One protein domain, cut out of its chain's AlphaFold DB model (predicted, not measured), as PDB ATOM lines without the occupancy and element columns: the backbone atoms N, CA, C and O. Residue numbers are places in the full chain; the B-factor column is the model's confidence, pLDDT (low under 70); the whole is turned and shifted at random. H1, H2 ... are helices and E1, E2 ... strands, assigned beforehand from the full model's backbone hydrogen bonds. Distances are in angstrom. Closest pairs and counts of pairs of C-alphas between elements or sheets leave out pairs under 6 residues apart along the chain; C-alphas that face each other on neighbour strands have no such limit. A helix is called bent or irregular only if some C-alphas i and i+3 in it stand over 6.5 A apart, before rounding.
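Overview. This is residues 20 to 39 and 47 to 134 of the 354 residues of the protein "Hypothetical protein" of Hemiselmis tepida (UniProt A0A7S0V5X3). Three helices and a strand hairpin make the body: H2 and H3 both pack on H1, and the hairpin of E1 and E2 covers H2 and residues 127 to 133 of H3, away from H1. A long stretch without named elements, residues 47 to 72, loops out at one end. The printed part has 108 residues, with two named strands and three named helices in the order E1, E2, H1, H2, H3 along the chain; the two strands are antiparallel, and the class is mostly helix. The whole is compact, with a radius of gyration of the C-alphas of 13.7 A and spans of 42 by 30 by 23 A.

Arrangement. Start at E1, residues 23 to 28, and E2, residues 32 to 37, an antiparallel hairpin at 150 degrees; N 26 and O 34 are 2.8 A apart, within hydrogen-bond range. H1, residues 73 to 91, touches H2, residues 95 to 109, in a helical hairpin with a shallow tilt of 24 degrees, opposite ways; their closest C-alphas are Val 86 and Ile 98, 6.0 A. H3, residues 120 to 133, touches H1, closest at C-alphas Phe 83 and Tyr 126, 5.2 A; they run the same way at a shallow tilt of 34 degrees, only just short of steep. H2 and H3 are close but not clearly touching, with C-alphas Val 102 and Thr 130 at 7.9 A. The closest C-alphas of E2 and H2 are Val 35 and Glu 103, 5.8 A; E1 and H1 are apart. Every O i to N i+4 pair is within hydrogen-bond range in H1 and H3, but 6 of 11 in H2.

Along the chain. Find C-alpha 23 at (239.361, 269.070, 192.986), where E1 begins; E1 measures 15.8 A and E2 16.9 A. H1 spans 26.8 A from C-alpha 73 at (270.961, 269.719, 191.547). H2 spans 20.5 A and is irregular, but only just: C-alphas 96 and 99 are 6.9 A apart. H3 spans 19.7 A, ending at C-alpha 133 (244.162, 267.842, 182.141).

Size, cuts and confidence. The farthest C-alphas, Leu 21 and Thr 64, are 41.9 A apart. Residues 40 to 46 are not printed, and C-alphas 39 and 47 are 21.4 A apart across this cut, in the link from E2 to H1. The links E1 to E2 and H1 to H2 are tight, and H2 to H3 is short. The pLDDT is under 70 at residue 20, residues 29 to 32 and residues 47 to 64.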
ATOM      1  N   GLY A  20     241.073 264.099 195.210       64.62
ATOM      2  CA  GLY A  20     241.225 264.616 193.841       64.62
ATOM      3  C   GLY A  20     239.991 264.459 192.935       64.62
ATOM      4  O   GLY A  20     240.006 264.944 191.809       64.62
ATOM      5  N   LEU A  21     238.914 263.814 193.398       73.31
ATOM      6  CA  LEU A  21     237.608 263.837 192.730       73.31
ATOM      7  C   LEU A  21     236.840 265.120 193.039       73.31
ATOM      8  O   LEU A  21     236.069 265.548 192.189       73.31
ATOM      9  N   SER A  22     237.060 265.753 194.197       76.06
ATOM     10  CA  SER A  22     236.447 267.047 194.522       76.06
ATOM     11  C   SER A  22     237.249 268.233 193.996       76.06
ATOM     12  O   SER A  22     236.716 269.334 193.975       76.06
ATOM     13  N   LYS A  23     238.487 268.021 193.528       79.31
ATOM     14  CA  LYS A  23     239.361 269.070 192.986       79.31
ATOM     15  C   LYS A  23     239.426 269.071 191.454       79.31
ATOM     16  O   LYS A  23     239.214 268.049 190.794       79.31
ATOM     17  N   VAL A  24     239.747 270.231 190.887       79.88
ATOM     18  CA  VAL A  24     240.008 270.460 189.461       79.88
ATOM     19  C   VAL A  24     241.277 271.301 189.293       79.88
ATOM     20  O   VAL A  24     241.598 272.128 190.147       79.88
ATOM     21  N   VAL A  25     242.014 271.058 188.209       79.62
ATOM     22  CA  VAL A  25     243.167 271.873 187.808       79.62
ATOM     23  C   VAL A  25     242.698 272.855 186.741       79.62
ATOM     24  O   VAL A  25     242.056 272.450 185.776       79.62
ATOM     25  N   PHE A  26     243.040 274.125 186.913       79.44
ATOM     26  CA  PHE A  26     242.909 275.174 185.913       79.44
ATOM     27  C   PHE A  26     244.290 275.586 185.428       79.44
ATOM     28  O   PHE A  26     245.235 275.631 186.216       79.44
ATOM     29  N   TRP A  27     244.400 275.940 184.153       77.81
ATOM     30  CA  TRP A  27     245.583 276.597 183.622       77.81
ATOM     31  C   TRP A  27     245.325 278.092 183.518       77.81
ATOM     32  O   TRP A  27     244.409 278.532 182.826       77.81
ATOM     33  N   VAL A  28     246.133 278.875 184.218       71.00
ATOM     34  CA  VAL A  28     246.102 280.329 184.147       71.00
ATOM     35  C   VAL A  28     247.323 280.764 183.342       71.00
ATOM     36  O   VAL A  28     248.452 280.505 183.779       71.00
ATOM     37  N   PRO A  29     247.140 281.413 182.175       62.72
ATOM     38  CA  PRO A  29     248.253 281.937 181.398       62.72
ATOM     39  C   PRO A  29     249.186 282.746 182.292       62.72
ATOM     40  O   PRO A  29     248.732 283.513 183.139       62.72
ATOM     41  N   ASN A  30     250.491 282.550 182.122       59.06
ATOM     42  CA  ASN A  30     251.547 283.172 182.922       59.06
ATOM     43  C   ASN A  30     251.643 282.677 184.378       59.06
ATOM     44  O   ASN A  30     252.750 282.570 184.883       59.06
ATOM     45  N   LEU A  31     250.573 282.252 185.041       60.94
ATOM     46  CA  LEU A  31     250.635 281.759 186.424       60.94
ATOM     47  C   LEU A  31     250.881 280.239 186.529       60.94
ATOM     48  O   LEU A  31     251.451 279.772 187.519       60.94
ATOM     49  N   GLY A  32     250.486 279.480 185.504       69.62
ATOM     50  CA  GLY A  32     250.562 278.021 185.465       69.62
ATOM     51  C   GLY A  32     249.317 277.341 186.020       69.62
ATOM     52  O   GLY A  32     248.203 277.843 185.869       69.62
ATOM     53  N   SER A  33     249.494 276.182 186.654       78.31
ATOM     54  CA  SER A  33     248.371 275.412 187.178       78.31
ATOM     55  C   SER A  33     247.874 275.956 188.514       78.31
ATOM     56  O   SER A  33     248.644 276.329 189.397       78.31
ATOM     57  N   VAL A  34     246.557 275.987 188.679       79.19
ATOM     58  CA  VAL A  34     245.875 276.347 189.926       79.19
ATOM     59  C   VAL A  34     244.887 275.242 190.248       79.19
ATOM     60  O   VAL A  34     244.098 274.847 189.395       79.19
ATOM     61  N   VAL A  35     244.924 274.741 191.478       80.06
ATOM     62  CA  VAL A  35     244.009 273.696 191.941       80.06
ATOM     63  C   VAL A  35     242.917 274.330 192.784       80.06
ATOM     64  O   VAL A  35     243.200 275.196 193.609       80.06
ATOM     65  N   ARG A  36     241.668 273.920 192.559       81.62
ATOM     66  CA  ARG A  36     240.498 274.389 193.312       81.62
ATOM     67  C   ARG A  36     239.528 273.263 193.577       81.62
ATOM     68  O   ARG A  36     239.553 272.249 192.877       81.62
ATOM     69  N   ASP A  37     238.634 273.485 194.526       81.81
ATOM     70  CA  ASP A  37     237.456 272.646 194.689       81.81
ATOM     71  C   ASP A  37     236.480 272.856 193.518       81.81
ATOM     72  O   ASP A  37     236.336 273.945 192.959       81.81
ATOM     73  N   ARG A  38     235.812 271.784 193.095       73.94
ATOM     74  CA  ARG A  38     234.809 271.828 192.028       73.94
ATOM     75  C   ARG A  38     233.614 272.660 192.474       73.94
ATOM     76  O   ARG A  38     233.054 272.425 193.539       73.94
ATOM     77  N   GLY A  39     233.182 273.569 191.606       71.50
ATOM     78  CA  GLY A  39     232.086 274.497 191.892       71.50
ATOM     79  C   GLY A  39     232.541 275.817 192.518       71.50
ATOM     80  O   GLY A  39     231.722 276.723 192.630       71.50
ATOM     81  N   PRO A  47     247.481 287.391 187.270       49.88
ATOM     82  CA  PRO A  47     248.685 286.868 186.622       49.88
ATOM     83  C   PRO A  47     249.869 287.847 186.738       49.88
ATOM     84  O   PRO A  47     250.357 288.391 185.753       49.88
ATOM     85  N   ALA A  48     250.382 288.061 187.950       41.59
ATOM     86  CA  ALA A  48     251.451 289.024 188.218       41.59
ATOM     87  C   ALA A  48     252.881 288.529 187.885       41.59
ATOM     88  O   ALA A  48     253.858 289.201 188.213       41.59
ATOM     89  N   ALA A  49     253.063 287.378 187.230       41.03
ATOM     90  CA  ALA A  49     254.380 286.935 186.759       41.03
ATOM     91  C   ALA A  49     254.257 285.921 185.615       41.03
ATOM     92  O   ALA A  49     253.362 285.090 185.646       41.03
ATOM     93  N   SER A  50     255.164 285.980 184.633       40.88
ATOM     94  CA  SER A  50     255.248 285.044 183.501       40.88
ATOM     95  C   SER A  50     255.930 283.730 183.897       40.88
ATOM     96  O   SER A  50     257.066 283.739 184.359       40.88
ATOM     97  N   THR A  51     255.220 282.612 183.733       43.25
ATOM     98  CA  THR A  51     255.689 281.221 183.920       43.25
ATOM     99  C   THR A  51     255.124 280.270 182.864       43.25
ATOM    100  O   THR A  51     255.271 279.048 182.990       43.25
ATOM    101  N   ALA A  52     254.460 280.811 181.834       40.44
ATOM    102  CA  ALA A  52     254.177 280.028 180.644       40.44
ATOM    103  C   ALA A  52     255.523 279.529 180.111       40.44
ATOM    104  O   ALA A  52     256.502 280.282 180.111       40.44
ATOM    105  N   LEU A  53     255.582 278.276 179.649       43.41
ATOM    106  CA  LEU A  53     256.599 277.960 178.657       43.41
ATOM    107  C   LEU A  53     256.445 279.050 177.593       43.41
ATOM    108  O   LEU A  53     255.314 279.236 177.124       43.41
ATOM    109  N   PRO A  54     257.494 279.825 177.260       39.78
ATOM    110  CA  PRO A  54     257.427 280.556 176.017       39.78
ATOM    111  C   PRO A  54     257.011 279.503 174.996       39.78
ATOM    112  O   PRO A  54     257.636 278.439 174.919       39.78
ATOM    113  N   SER A  55     255.906 279.748 174.285       39.59
ATOM    114  CA  SER A  55     255.669 279.043 173.029       39.59
ATOM    115  C   SER A  55     257.032 278.949 172.332       39.59
ATOM    116  O   SER A  55     257.804 279.907 172.428       39.59
ATOM    117  N   PRO A  56     257.395 277.856 171.653       37.69
ATOM    118  CA  PRO A  56     258.632 277.836 170.872       37.69
ATOM    119  C   PRO A  56     258.774 279.064 169.946       37.69
ATOM    120  O   PRO A  56     259.885 279.420 169.566       37.69
ATOM    121  N   ALA A  57     257.654 279.735 169.631       35.38
ATOM    122  CA  ALA A  57     257.568 280.990 168.891       35.38
ATOM    123  C   ALA A  57     257.658 282.289 169.735       35.38
ATOM    124  O   ALA A  57     257.806 283.372 169.170       35.38
ATOM    125  N   ALA A  58     257.543 282.234 171.064       41.78
ATOM    126  CA  ALA A  58     257.686 283.390 171.943       41.78
ATOM    127  C   ALA A  58     259.177 283.652 172.233       41.78
ATOM    128  O   ALA A  58     259.889 282.741 172.665       41.78
ATOM    129  N   PRO A  59     259.677 284.883 172.025       42.06
ATOM    130  CA  PRO A  59     261.069 285.202 172.303       42.06
ATOM    131  C   PRO A  59     261.376 284.967 173.784       42.06
ATOM    132  O   PRO A  59     260.615 285.388 174.659       42.06
ATOM    133  N   ALA A  60     262.499 284.297 174.060       50.22
ATOM    134  CA  ALA A  60     262.970 284.106 175.425       50.22
ATOM    135  C   ALA A  60     263.074 285.473 176.128       50.22
ATOM    136  O   ALA A  60     263.520 286.442 175.499       50.22
ATOM    137  N   PRO A  61     262.688 285.581 177.414       56.75
ATOM    138  CA  PRO A  61     262.858 286.825 178.148       56.75
ATOM    139  C   PRO A  61     264.328 287.259 178.099       56.75
ATOM    140  O   PRO A  61     265.237 286.421 178.146       56.75
ATOM    141  N   GLU A  62     264.557 288.575 177.993       66.44
ATOM    142  CA  GLU A  62     265.899 289.164 178.066       66.44
ATOM    143  C   GLU A  62     266.670 288.552 179.242       66.44
ATOM    144  O   GLU A  62     266.112 288.394 180.328       66.44
ATOM    145  N   LYS A  63     267.957 288.224 179.049       64.69
ATOM    146  CA  LYS A  63     268.780 287.540 180.069       64.69
ATOM    147  C   LYS A  63     268.721 288.203 181.450       64.69
ATOM    148  O   LYS A  63     268.786 287.522 182.461       64.69
ATOM    149  N   THR A  64     268.566 289.524 181.494       68.12
ATOM    150  CA  THR A  64     268.461 290.329 182.721       68.12
ATOM    151  C   THR A  64     267.152 290.136 183.496       68.12
ATOM    152  O   THR A  64     267.065 290.568 184.641       68.12
ATOM    153  N   LYS A  65     266.138 289.500 182.899       76.12
ATOM    154  CA  LYS A  65     264.814 289.244 183.489       76.12
ATOM    155  C   LYS A  65     264.575 287.768 183.818       76.12
ATOM    156  O   LYS A  65     263.511 287.444 184.343       76.12
ATOM    157  N   GLN A  66     265.537 286.895 183.514       80.75
ATOM    158  CA  GLN A  66     265.434 285.462 183.778       80.75
ATOM    159  C   GLN A  66     265.518 285.180 185.282       80.75
ATOM    160  O   GLN A  66     266.397 285.687 185.979       80.75
ATOM    161  N   LYS A  67     264.602 284.354 185.782       85.62
ATOM    162  CA  LYS A  67     264.510 283.918 187.174       85.62
ATOM    163  C   LYS A  67     264.898 282.448 187.255       85.62
ATOM    164  O   LYS A  67     264.054 281.561 187.149       85.62
ATOM    165  N   ILE A  68     266.188 282.189 187.438       87.44
ATOM    166  CA  ILE A  68     266.701 280.833 187.666       87.44
ATOM    167  C   ILE A  68     266.330 280.414 189.097       87.44
ATOM    168  O   ILE A  68     266.543 281.207 190.018       87.44
ATOM    169  N   PRO A  69     265.772 279.207 189.307       90.44
ATOM    170  CA  PRO A  69     265.430 278.752 190.645       90.44
ATOM    171  C   PRO A  69     266.683 278.595 191.523       90.44
ATOM    172  O   PRO A  69     267.714 278.130 191.034       90.44
ATOM    173  N   PRO A  70     266.607 278.909 192.827       94.06
ATOM    174  CA  PRO A  70     267.720 278.782 193.766       94.06
ATOM    175  C   PRO A  70     267.884 277.338 194.273       94.06
ATOM    176  O   PRO A  70     268.213 277.128 195.436       94.06
ATOM    177  N   TYR A  71     267.599 276.346 193.429       96.31
ATOM    178  CA  TYR A  71     267.605 274.932 193.793       96.31
ATOM    179  C   TYR A  71     268.954 274.293 193.474       96.31
ATOM    180  O   TYR A  71     269.555 274.542 192.426       96.31
ATOM    181  N   SER A  72     269.416 273.444 194.384       97.25
ATOM    182  CA  SER A  72     270.533 272.534 194.153       97.25
ATOM    183  C   SER A  72     270.194 271.491 193.074       97.25
ATOM    184  O   SER A  72     269.017 271.270 192.770       97.25
ATOM    185  N   PRO A  73     271.201 270.809 192.494       97.25
ATOM    186  CA  PRO A  73     270.961 269.719 191.547       97.25
ATOM    187  C   PRO A  73     270.032 268.624 192.094       97.25
ATOM    188  O   PRO A  73     269.107 268.223 191.397       97.25
ATOM    189  N   ASP A  74     270.208 268.214 193.353       97.88
ATOM    190  CA  ASP A  74     269.385 267.167 193.977       97.88
ATOM    191  C   ASP A  74     267.920 267.611 194.154       97.88
ATOM    192  O   ASP A  74     266.992 266.824 193.961       97.88
ATOM    193  N   GLU A  75     267.687 268.885 194.487       97.56
ATOM    194  CA  GLU A  75     266.336 269.458 194.574       97.56
ATOM    195  C   GLU A  75     265.669 269.555 193.197       97.56
ATOM    196  O   GLU A  75     264.467 269.302 193.075       97.56
ATOM    197  N   LEU A  76     266.438 269.880 192.150       97.31
ATOM    198  CA  LEU A  76     265.948 269.847 190.773       97.31
ATOM    199  C   LEU A  76     265.576 268.420 190.363       97.31
ATOM    200  O   LEU A  76     264.472 268.213 189.864       97.31
ATOM    201  N   ASP A  77     266.433 267.435 190.627       97.69
ATOM    202  CA  ASP A  77     266.156 266.030 190.318       97.69
ATOM    203  C   ASP A  77     264.907 265.527 191.058       97.69
ATOM    204  O   ASP A  77     264.039 264.879 190.463       97.69
ATOM    205  N   LEU A  78     264.743 265.902 192.332       97.44
ATOM    206  CA  LEU A  78     263.527 265.606 193.086       97.44
ATOM    207  C   LEU A  78     262.290 266.235 192.431       97.44
ATOM    208  O   LEU A  78     261.263 265.567 192.291       97.44
ATOM    209  N   LEU A  79     262.364 267.489 191.986       97.25
ATOM    210  CA  LEU A  79     261.258 268.144 191.285       97.25
ATOM    211  C   LEU A  79     260.957 267.481 189.924       97.25
ATOM    212  O   LEU A  79     259.788 267.270 189.590       97.25
ATOM    213  N   ALA A  80     261.981 267.065 189.175       97.75
ATOM    214  CA  ALA A  80     261.841 266.288 187.939       97.75
ATOM    215  C   ALA A  80     261.110 264.956 188.152       97.75
ATOM    216  O   ALA A  80     260.278 264.564 187.322       97.75
ATOM    217  N   LEU A  81     261.378 264.264 189.264       98.06
ATOM    218  CA  LEU A  81     260.650 263.048 189.628       98.06
ATOM    219  C   LEU A  81     259.159 263.342 189.821       98.06
ATOM    220  O   LEU A  81     258.325 262.619 189.276       98.06
ATOM    221  N   HIS A  82     258.806 264.436 190.501       97.94
ATOM    222  CA  HIS A  82     257.407 264.831 190.703       97.94
ATOM    223  C   HIS A  82     256.709 265.217 189.386       97.94
ATOM    224  O   HIS A  82     255.587 264.770 189.130       97.94
ATOM    225  N   PHE A  83     257.379 265.960 188.499       97.56
ATOM    226  CA  PHE A  83     256.884 266.214 187.138       97.56
ATOM    227  C   PHE A  83     256.630 264.910 186.370       97.56
ATOM    228  O   PHE A  83     255.587 264.726 185.737       97.56
ATOM    229  N   THR A  84     257.566 263.966 186.471       97.44
ATOM    230  CA  THR A  84     257.457 262.653 185.832       97.44
ATOM    231  C   THR A  84     256.311 261.827 186.412       97.44
ATOM    232  O   THR A  84     255.609 261.157 185.653       97.44
ATOM    233  N   MET A  85     256.061 261.903 187.720       98.25
ATOM    234  CA  MET A  85     254.916 261.250 188.355       98.25
ATOM    235  C   MET A  85     253.593 261.761 187.782       98.25
ATOM    236  O   MET A  85     252.758 260.941 187.410       98.25
ATOM    237  N   VAL A  86     253.413 263.077 187.616       97.94
ATOM    238  CA  VAL A  86     252.198 263.644 186.993       97.94
ATOM    239  C   VAL A  86     251.985 263.081 185.587       97.94
ATOM    240  O   VAL A  86     250.886 262.626 185.263       97.94
ATOM    241  N   LYS A  87     253.048 263.025 184.774       97.31
ATOM    242  CA  LYS A  87     253.010 262.403 183.442       97.31
ATOM    243  C   LYS A  87     252.584 260.932 183.505       97.31
ATOM    244  O   LYS A  87     251.723 260.521 182.733       97.31
ATOM    245  N   ILE A  88     253.162 260.139 184.409       97.56
ATOM    246  CA  ILE A  88     252.827 258.712 184.563       97.56
ATOM    247  C   ILE A  88     251.366 258.540 184.983       97.56
ATOM    248  O   ILE A  88     250.650 257.751 184.372       97.56
ATOM    249  N   LEU A  89     250.905 259.296 185.983       97.62
ATOM    250  CA  LEU A  89     249.519 259.246 186.452       97.62
ATOM    251  C   LEU A  89     248.540 259.587 185.327       97.62
ATOM    252  O   LEU A  89     247.519 258.913 185.182       97.62
ATOM    253  N   TYR A  90     248.879 260.579 184.500       97.50
ATOM    254  CA  TYR A  90     248.078 260.946 183.340       97.50
ATOM    255  C   TYR A  90     248.049 259.835 182.297       97.50
ATOM    256  O   TYR A  90     246.972 259.435 181.887       97.50
ATOM    257  N   VAL A  91     249.197 259.277 181.906       97.19
ATOM    258  CA  VAL A  91     249.270 258.204 180.895       97.19
ATOM    259  C   VAL A  91     248.610 256.905 181.372       97.19
ATOM    260  O   VAL A  91     248.043 256.175 180.565       97.19
ATOM    261  N   CYS A  92     248.641 256.609 182.671       95.69
ATOM    262  CA  CYS A  92     248.023 255.409 183.238       95.69
ATOM    263  C   CYS A  92     246.535 255.576 183.592       95.69
ATOM    264  O   CYS A  92     245.915 254.613 184.037       95.69
ATOM    265  N   GLY A  93     245.959 256.772 183.434       94.88
ATOM    266  CA  GLY A  93     244.548 257.028 183.742       94.88
ATOM    267  C   GLY A  93     244.248 257.166 185.235       94.88
ATOM    268  O   GLY A  93     243.087 257.177 185.643       94.88
ATOM    269  N   ALA A  94     245.274 257.333 186.073       95.19
ATOM    270  CA  ALA A  94     245.142 257.592 187.503       95.19
ATOM    271  C   ALA A  94     244.833 259.081 187.778       95.19
ATOM    272  O   ALA A  94     245.458 259.738 188.611       95.19
ATOM    273  N   LEU A  95     243.851 259.621 187.050       94.00
ATOM    274  CA  LEU A  95     243.561 261.054 186.928       94.00
ATOM    275  C   LEU A  95     243.178 261.707 188.263       94.00
ATOM    276  O   LEU A  95     243.512 262.862 188.510       94.00
ATOM    277  N   ALA A  96     242.543 260.952 189.165       92.12
ATOM    278  CA  ALA A  96     242.158 261.430 190.493       92.12
ATOM    279  C   ALA A  96     243.352 261.739 191.412       92.12
ATOM    280  O   ALA A  96     243.169 262.417 192.418       92.12
ATOM    281  N   LEU A  97     244.558 261.255 191.099       93.94
ATOM    282  CA  LEU A  97     245.768 261.512 191.888       93.94
ATOM    283  C   LEU A  97     246.511 262.780 191.444       93.94
ATOM    284  O   LEU A  97     247.399 263.244 192.152       93.94
ATOM    285  N   ILE A  98     246.151 263.355 190.293       94.44
ATOM    286  CA  ILE A  98     246.872 264.487 189.700       94.44
ATOM    287  C   ILE A  98     246.648 265.800 190.466       94.44
ATOM    288  O   ILE A  98     247.648 266.442 190.784       94.44
ATOM    289  N   PRO A  99     245.411 266.224 190.811       92.94
ATOM    290  CA  PRO A  99     245.208 267.549 191.397       92.94
ATOM    291  C   PRO A  99     245.995 267.800 192.697       92.94
ATOM    292  O   PRO A  99     246.669 268.824 192.767       92.94
ATOM    293  N   PRO A 100     246.019 266.891 193.696       91.38
ATOM    294  CA  PRO A 100     246.813 267.108 194.911       91.38
ATOM    295  C   PRO A 100     248.319 267.217 194.643       91.38
ATOM    296  O   PRO A 100     249.021 267.966 195.315       91.38
ATOM    297  N   LEU A 101     248.829 266.485 193.650       94.31
ATOM    298  CA  LEU A 101     250.242 266.527 193.286       94.31
ATOM    299  C   LEU A 101     250.602 267.849 192.590       94.31
ATOM    300  O   LEU A 101     251.623 268.452 192.908       94.31
ATOM    301  N   VAL A 102     249.735 268.332 191.695       93.19
ATOM    302  CA  VAL A 102     249.875 269.648 191.045       93.19
ATOM    303  C   VAL A 102     249.891 270.773 192.083       93.19
ATOM    304  O   VAL A 102     250.719 271.671 191.992       93.19
ATOM    305  N   GLU A 103     249.027 270.706 193.098       89.38
ATOM    306  CA  GLU A 103     248.956 271.702 194.176       89.38
ATOM    307  C   GLU A 103     250.298 271.870 194.906       89.38
ATOM    308  O   GLU A 103     250.729 272.995 195.144       89.38
ATOM    309  N   VAL A 104     250.993 270.764 195.192       92.44
ATOM    310  CA  VAL A 104     252.317 270.778 195.836       92.44
ATOM    311  C   VAL A 104     253.409 271.239 194.868       92.44
ATOM    312  O   VAL A 104     254.246 272.070 195.223       92.44
ATOM    313  N   ILE A 105     253.400 270.728 193.634       94.38
ATOM    314  CA  ILE A 105     254.416 271.042 192.622       94.38
ATOM    315  C   ILE A 105     254.421 272.533 192.273       94.38
ATOM    316  O   ILE A 105     255.488 273.132 192.129       94.38
ATOM    317  N   GLU A 106     253.247 273.150 192.131       89.25
ATOM    318  CA  GLU A 106     253.142 274.550 191.714       89.25
ATOM    319  C   GLU A 106     253.788 275.513 192.713       89.25
ATOM    320  O   GLU A 106     254.315 276.539 192.287       89.25
ATOM    321  N   VAL A 107     253.837 275.169 194.006       89.50
ATOM    322  CA  VAL A 107     254.542 275.966 195.026       89.50
ATOM    323  C   VAL A 107     256.039 276.050 194.722       89.50
ATOM    324  O   VAL A 107     256.627 277.122 194.826       89.50
ATOM    325  N   ALA A 108     256.651 274.936 194.308       91.31
ATOM    326  CA  ALA A 108     258.075 274.880 193.983       91.31
ATOM    327  C   ALA A 108     258.382 275.365 192.555       91.31
ATOM    328  O   ALA A 108     259.468 275.878 192.286       91.31
ATOM    329  N   ARG A 109     257.448 275.202 191.611       90.62
ATOM    330  CA  ARG A 109     257.673 275.524 190.195       90.62
ATOM    331  C   ARG A 109     257.430 276.997 189.861       90.62
ATOM    332  O   ARG A 109     258.138 277.561 189.025       90.62
ATOM    333  N   ARG A 110     256.385 277.600 190.427       83.94
ATOM    334  CA  ARG A 110     255.863 278.896 189.978       83.94
ATOM    335  C   ARG A 110     256.882 280.017 190.186       83.94
ATOM    336  O   ARG A 110     257.497 280.142 191.235       83.94
ATOM    337  N   GLY A 111     257.000 280.873 189.178       81.06
ATOM    338  CA  GLY A 111     257.846 282.067 189.190       81.06
ATOM    339  C   GLY A 111     259.259 281.846 188.652       81.06
ATOM    340  O   GLY A 111     260.007 282.818 188.567       81.06
ATOM    341  N   TRP A 112     259.601 280.611 188.272       88.06
ATOM    342  CA  TRP A 112     260.943 280.226 187.842       88.06
ATOM    343  C   TRP A 112     260.996 279.778 186.378       88.06
ATOM    344  O   TRP A 112     260.110 279.076 185.883       88.06
ATOM    345  N   ASP A 113     262.101 280.108 185.713       87.00
ATOM    346  CA  ASP A 113     262.423 279.713 184.343       87.00
ATOM    347  C   ASP A 113     262.981 278.284 184.294       87.00
ATOM    348  O   ASP A 113     264.136 278.038 183.945       87.00
ATOM    349  N   MET A 114     262.136 277.310 184.634       89.88
ATOM    350  CA  MET A 114     262.517 275.891 184.690       89.88
ATOM    351  C   MET A 114     263.065 275.349 183.357       89.88
ATOM    352  O   MET A 114     263.881 274.429 183.353       89.88
ATOM    353  N   HIS A 115     262.704 275.958 182.223       87.56
ATOM    354  CA  HIS A 115     263.216 275.602 180.894       87.56
ATOM    355  C   HIS A 115     264.729 275.856 180.712       87.56
ATOM    356  O   HIS A 115     265.337 275.305 179.793       87.56
ATOM    357  N   LEU A 116     265.340 276.664 181.588       88.62
ATOM    358  CA  LEU A 116     266.782 276.947 181.611       88.62
ATOM    359  C   LEU A 116     267.574 275.982 182.506       88.62
ATOM    360  O   LEU A 116     268.791 276.108 182.619       88.62
ATOM    361  N   THR A 117     266.901 275.029 183.151       93.50
ATOM    362  CA  THR A 117     267.514 274.066 184.076       93.50
ATOM    363  C   THR A 117     267.778 272.713 183.404       93.50
ATOM    364  O   THR A 117     267.387 272.469 182.258       93.50
ATOM    365  N   THR A 118     268.421 271.796 184.132       95.19
ATOM    366  CA  THR A 118     268.654 270.409 183.691       95.19
ATOM    367  C   THR A 118     267.361 269.606 183.528       95.19
ATOM    368  O   THR A 118     267.336 268.669 182.735       95.19
ATOM    369  N   ILE A 119     266.276 270.014 184.197       95.44
ATOM    370  CA  ILE A 119     264.984 269.308 184.235       95.44
ATOM    371  C   ILE A 119     263.953 269.856 183.240       95.44
ATOM    372  O   ILE A 119     262.747 269.621 183.355       95.44
ATOM    373  N   ARG A 120     264.414 270.629 182.250       93.12
ATOM    374  CA  ARG A 120     263.566 271.296 181.248       93.12
ATOM    375  C   ARG A 120     262.631 270.346 180.492       93.12
ATOM    376  O   ARG A 120     261.540 270.748 180.102       93.12
ATOM    377  N   ASN A 121     263.040 269.096 180.279       91.25
ATOM    378  CA  ASN A 121     262.255 268.127 179.512       91.25
ATOM    379  C   ASN A 121     261.082 267.587 180.341       91.25
ATOM    380  O   ASN A 121     259.954 267.508 179.856       91.25
ATOM    381  N   GLU A 122     261.336 267.237 181.601       95.19
ATOM    382  CA  GLU A 122     260.330 266.804 182.568       95.19
ATOM    383  C   GLU A 122     259.338 267.936 182.837       95.19
ATOM    384  O   GLU A 122     258.126 267.709 182.831       95.19
ATOM    385  N   HIS A 123     259.848 269.164 182.977       93.88
ATOM    386  CA  HIS A 123     259.042 270.377 183.099       93.88
ATOM    387  C   HIS A 123     258.126 270.588 181.884       93.88
ATOM    388  O   HIS A 123     256.933 270.838 182.064       93.88
ATOM    389  N   ALA A 124     258.640 270.423 180.660       90.62
ATOM    390  CA  ALA A 124     257.842 270.561 179.442       90.62
ATOM    391  C   ALA A 124     256.674 269.561 179.395       90.62
ATOM    392  O   ALA A 124     255.533 269.948 179.133       90.62
ATOM    393  N   TYR A 125     256.930 268.289 179.723       93.69
ATOM    394  CA  TYR A 125     255.872 267.278 179.817       93.69
ATOM    395  C   TYR A 125     254.854 267.599 180.907       93.69
ATOM    396  O   TYR A 125     253.657 267.443 180.672       93.69
ATOM    397  N   TYR A 126     255.310 268.040 182.081       95.38
ATOM    398  CA  TYR A 126     254.417 268.447 183.160       95.38
ATOM    399  C   TYR A 126     253.467 269.556 182.699       95.38
ATOM    400  O   TYR A 126     252.257 269.381 182.799       95.38
ATOM    401  N   CYS A 127     253.988 270.636 182.107       91.75
ATOM    402  CA  CYS A 127     253.161 271.744 181.628       91.75
ATOM    403  C   CYS A 127     252.182 271.334 180.520       91.75
ATOM    404  O   CYS A 127     251.045 271.801 180.516       91.75
ATOM    405  N   CYS A 128     252.600 270.471 179.591       92.81
ATOM    406  CA  CYS A 128     251.719 269.918 178.560       92.81
ATOM    407  C   CYS A 128     250.567 269.122 179.200       92.81
ATOM    408  O   CYS A 128     249.393 269.400 178.956       92.81
ATOM    409  N   VAL A 129     250.888 268.189 180.101       95.00
ATOM    410  CA  VAL A 129     249.899 267.345 180.787       95.00
ATOM    411  C   VAL A 129     248.929 268.170 181.624       95.00
ATOM    412  O   VAL A 129     247.730 267.918 181.579       95.00
ATOM    413  N   THR A 130     249.405 269.156 182.385       93.25
ATOM    414  CA  THR A 130     248.523 269.957 183.240       93.25
ATOM    415  C   THR A 130     247.598 270.878 182.448       93.25
ATOM    416  O   THR A 130     246.476 271.116 182.889       93.25
ATOM    417  N   GLN A 131     248.028 271.365 181.278       91.31
ATOM    418  CA  GLN A 131     247.154 272.089 180.350       91.31
ATOM    419  C   GLN A 131     246.064 271.166 179.799       91.31
ATOM    420  O   GLN A 131     244.881 271.466 179.932       91.31
ATOM    421  N   LEU A 132     246.444 269.993 179.285       92.94
ATOM    422  CA  LEU A 132     245.504 269.009 178.740       92.94
ATOM    423  C   LEU A 132     244.540 268.447 179.790       92.94
ATOM    424  O   LEU A 132     243.384 268.152 179.486       92.94
ATOM    425  N   PHE A 133     244.993 268.316 181.039       92.44
ATOM    426  CA  PHE A 133     244.162 267.842 182.141       92.44
ATOM    427  C   PHE A 133     242.938 268.738 182.376       92.44
ATOM    428  O   PHE A 133     241.890 268.232 182.775       92.44
ATOM    429  N   CYS A 134     243.039 270.040 182.086       88.44
ATOM    430  CA  CYS A 134     241.935 270.992 182.241       88.44
ATOM    431  C   CYS A 134     240.717 270.630 181.375       88.44
ATOM    432  O   CYS A 134     239.588 270.953 181.734       88.44
TER     433      CYS A 134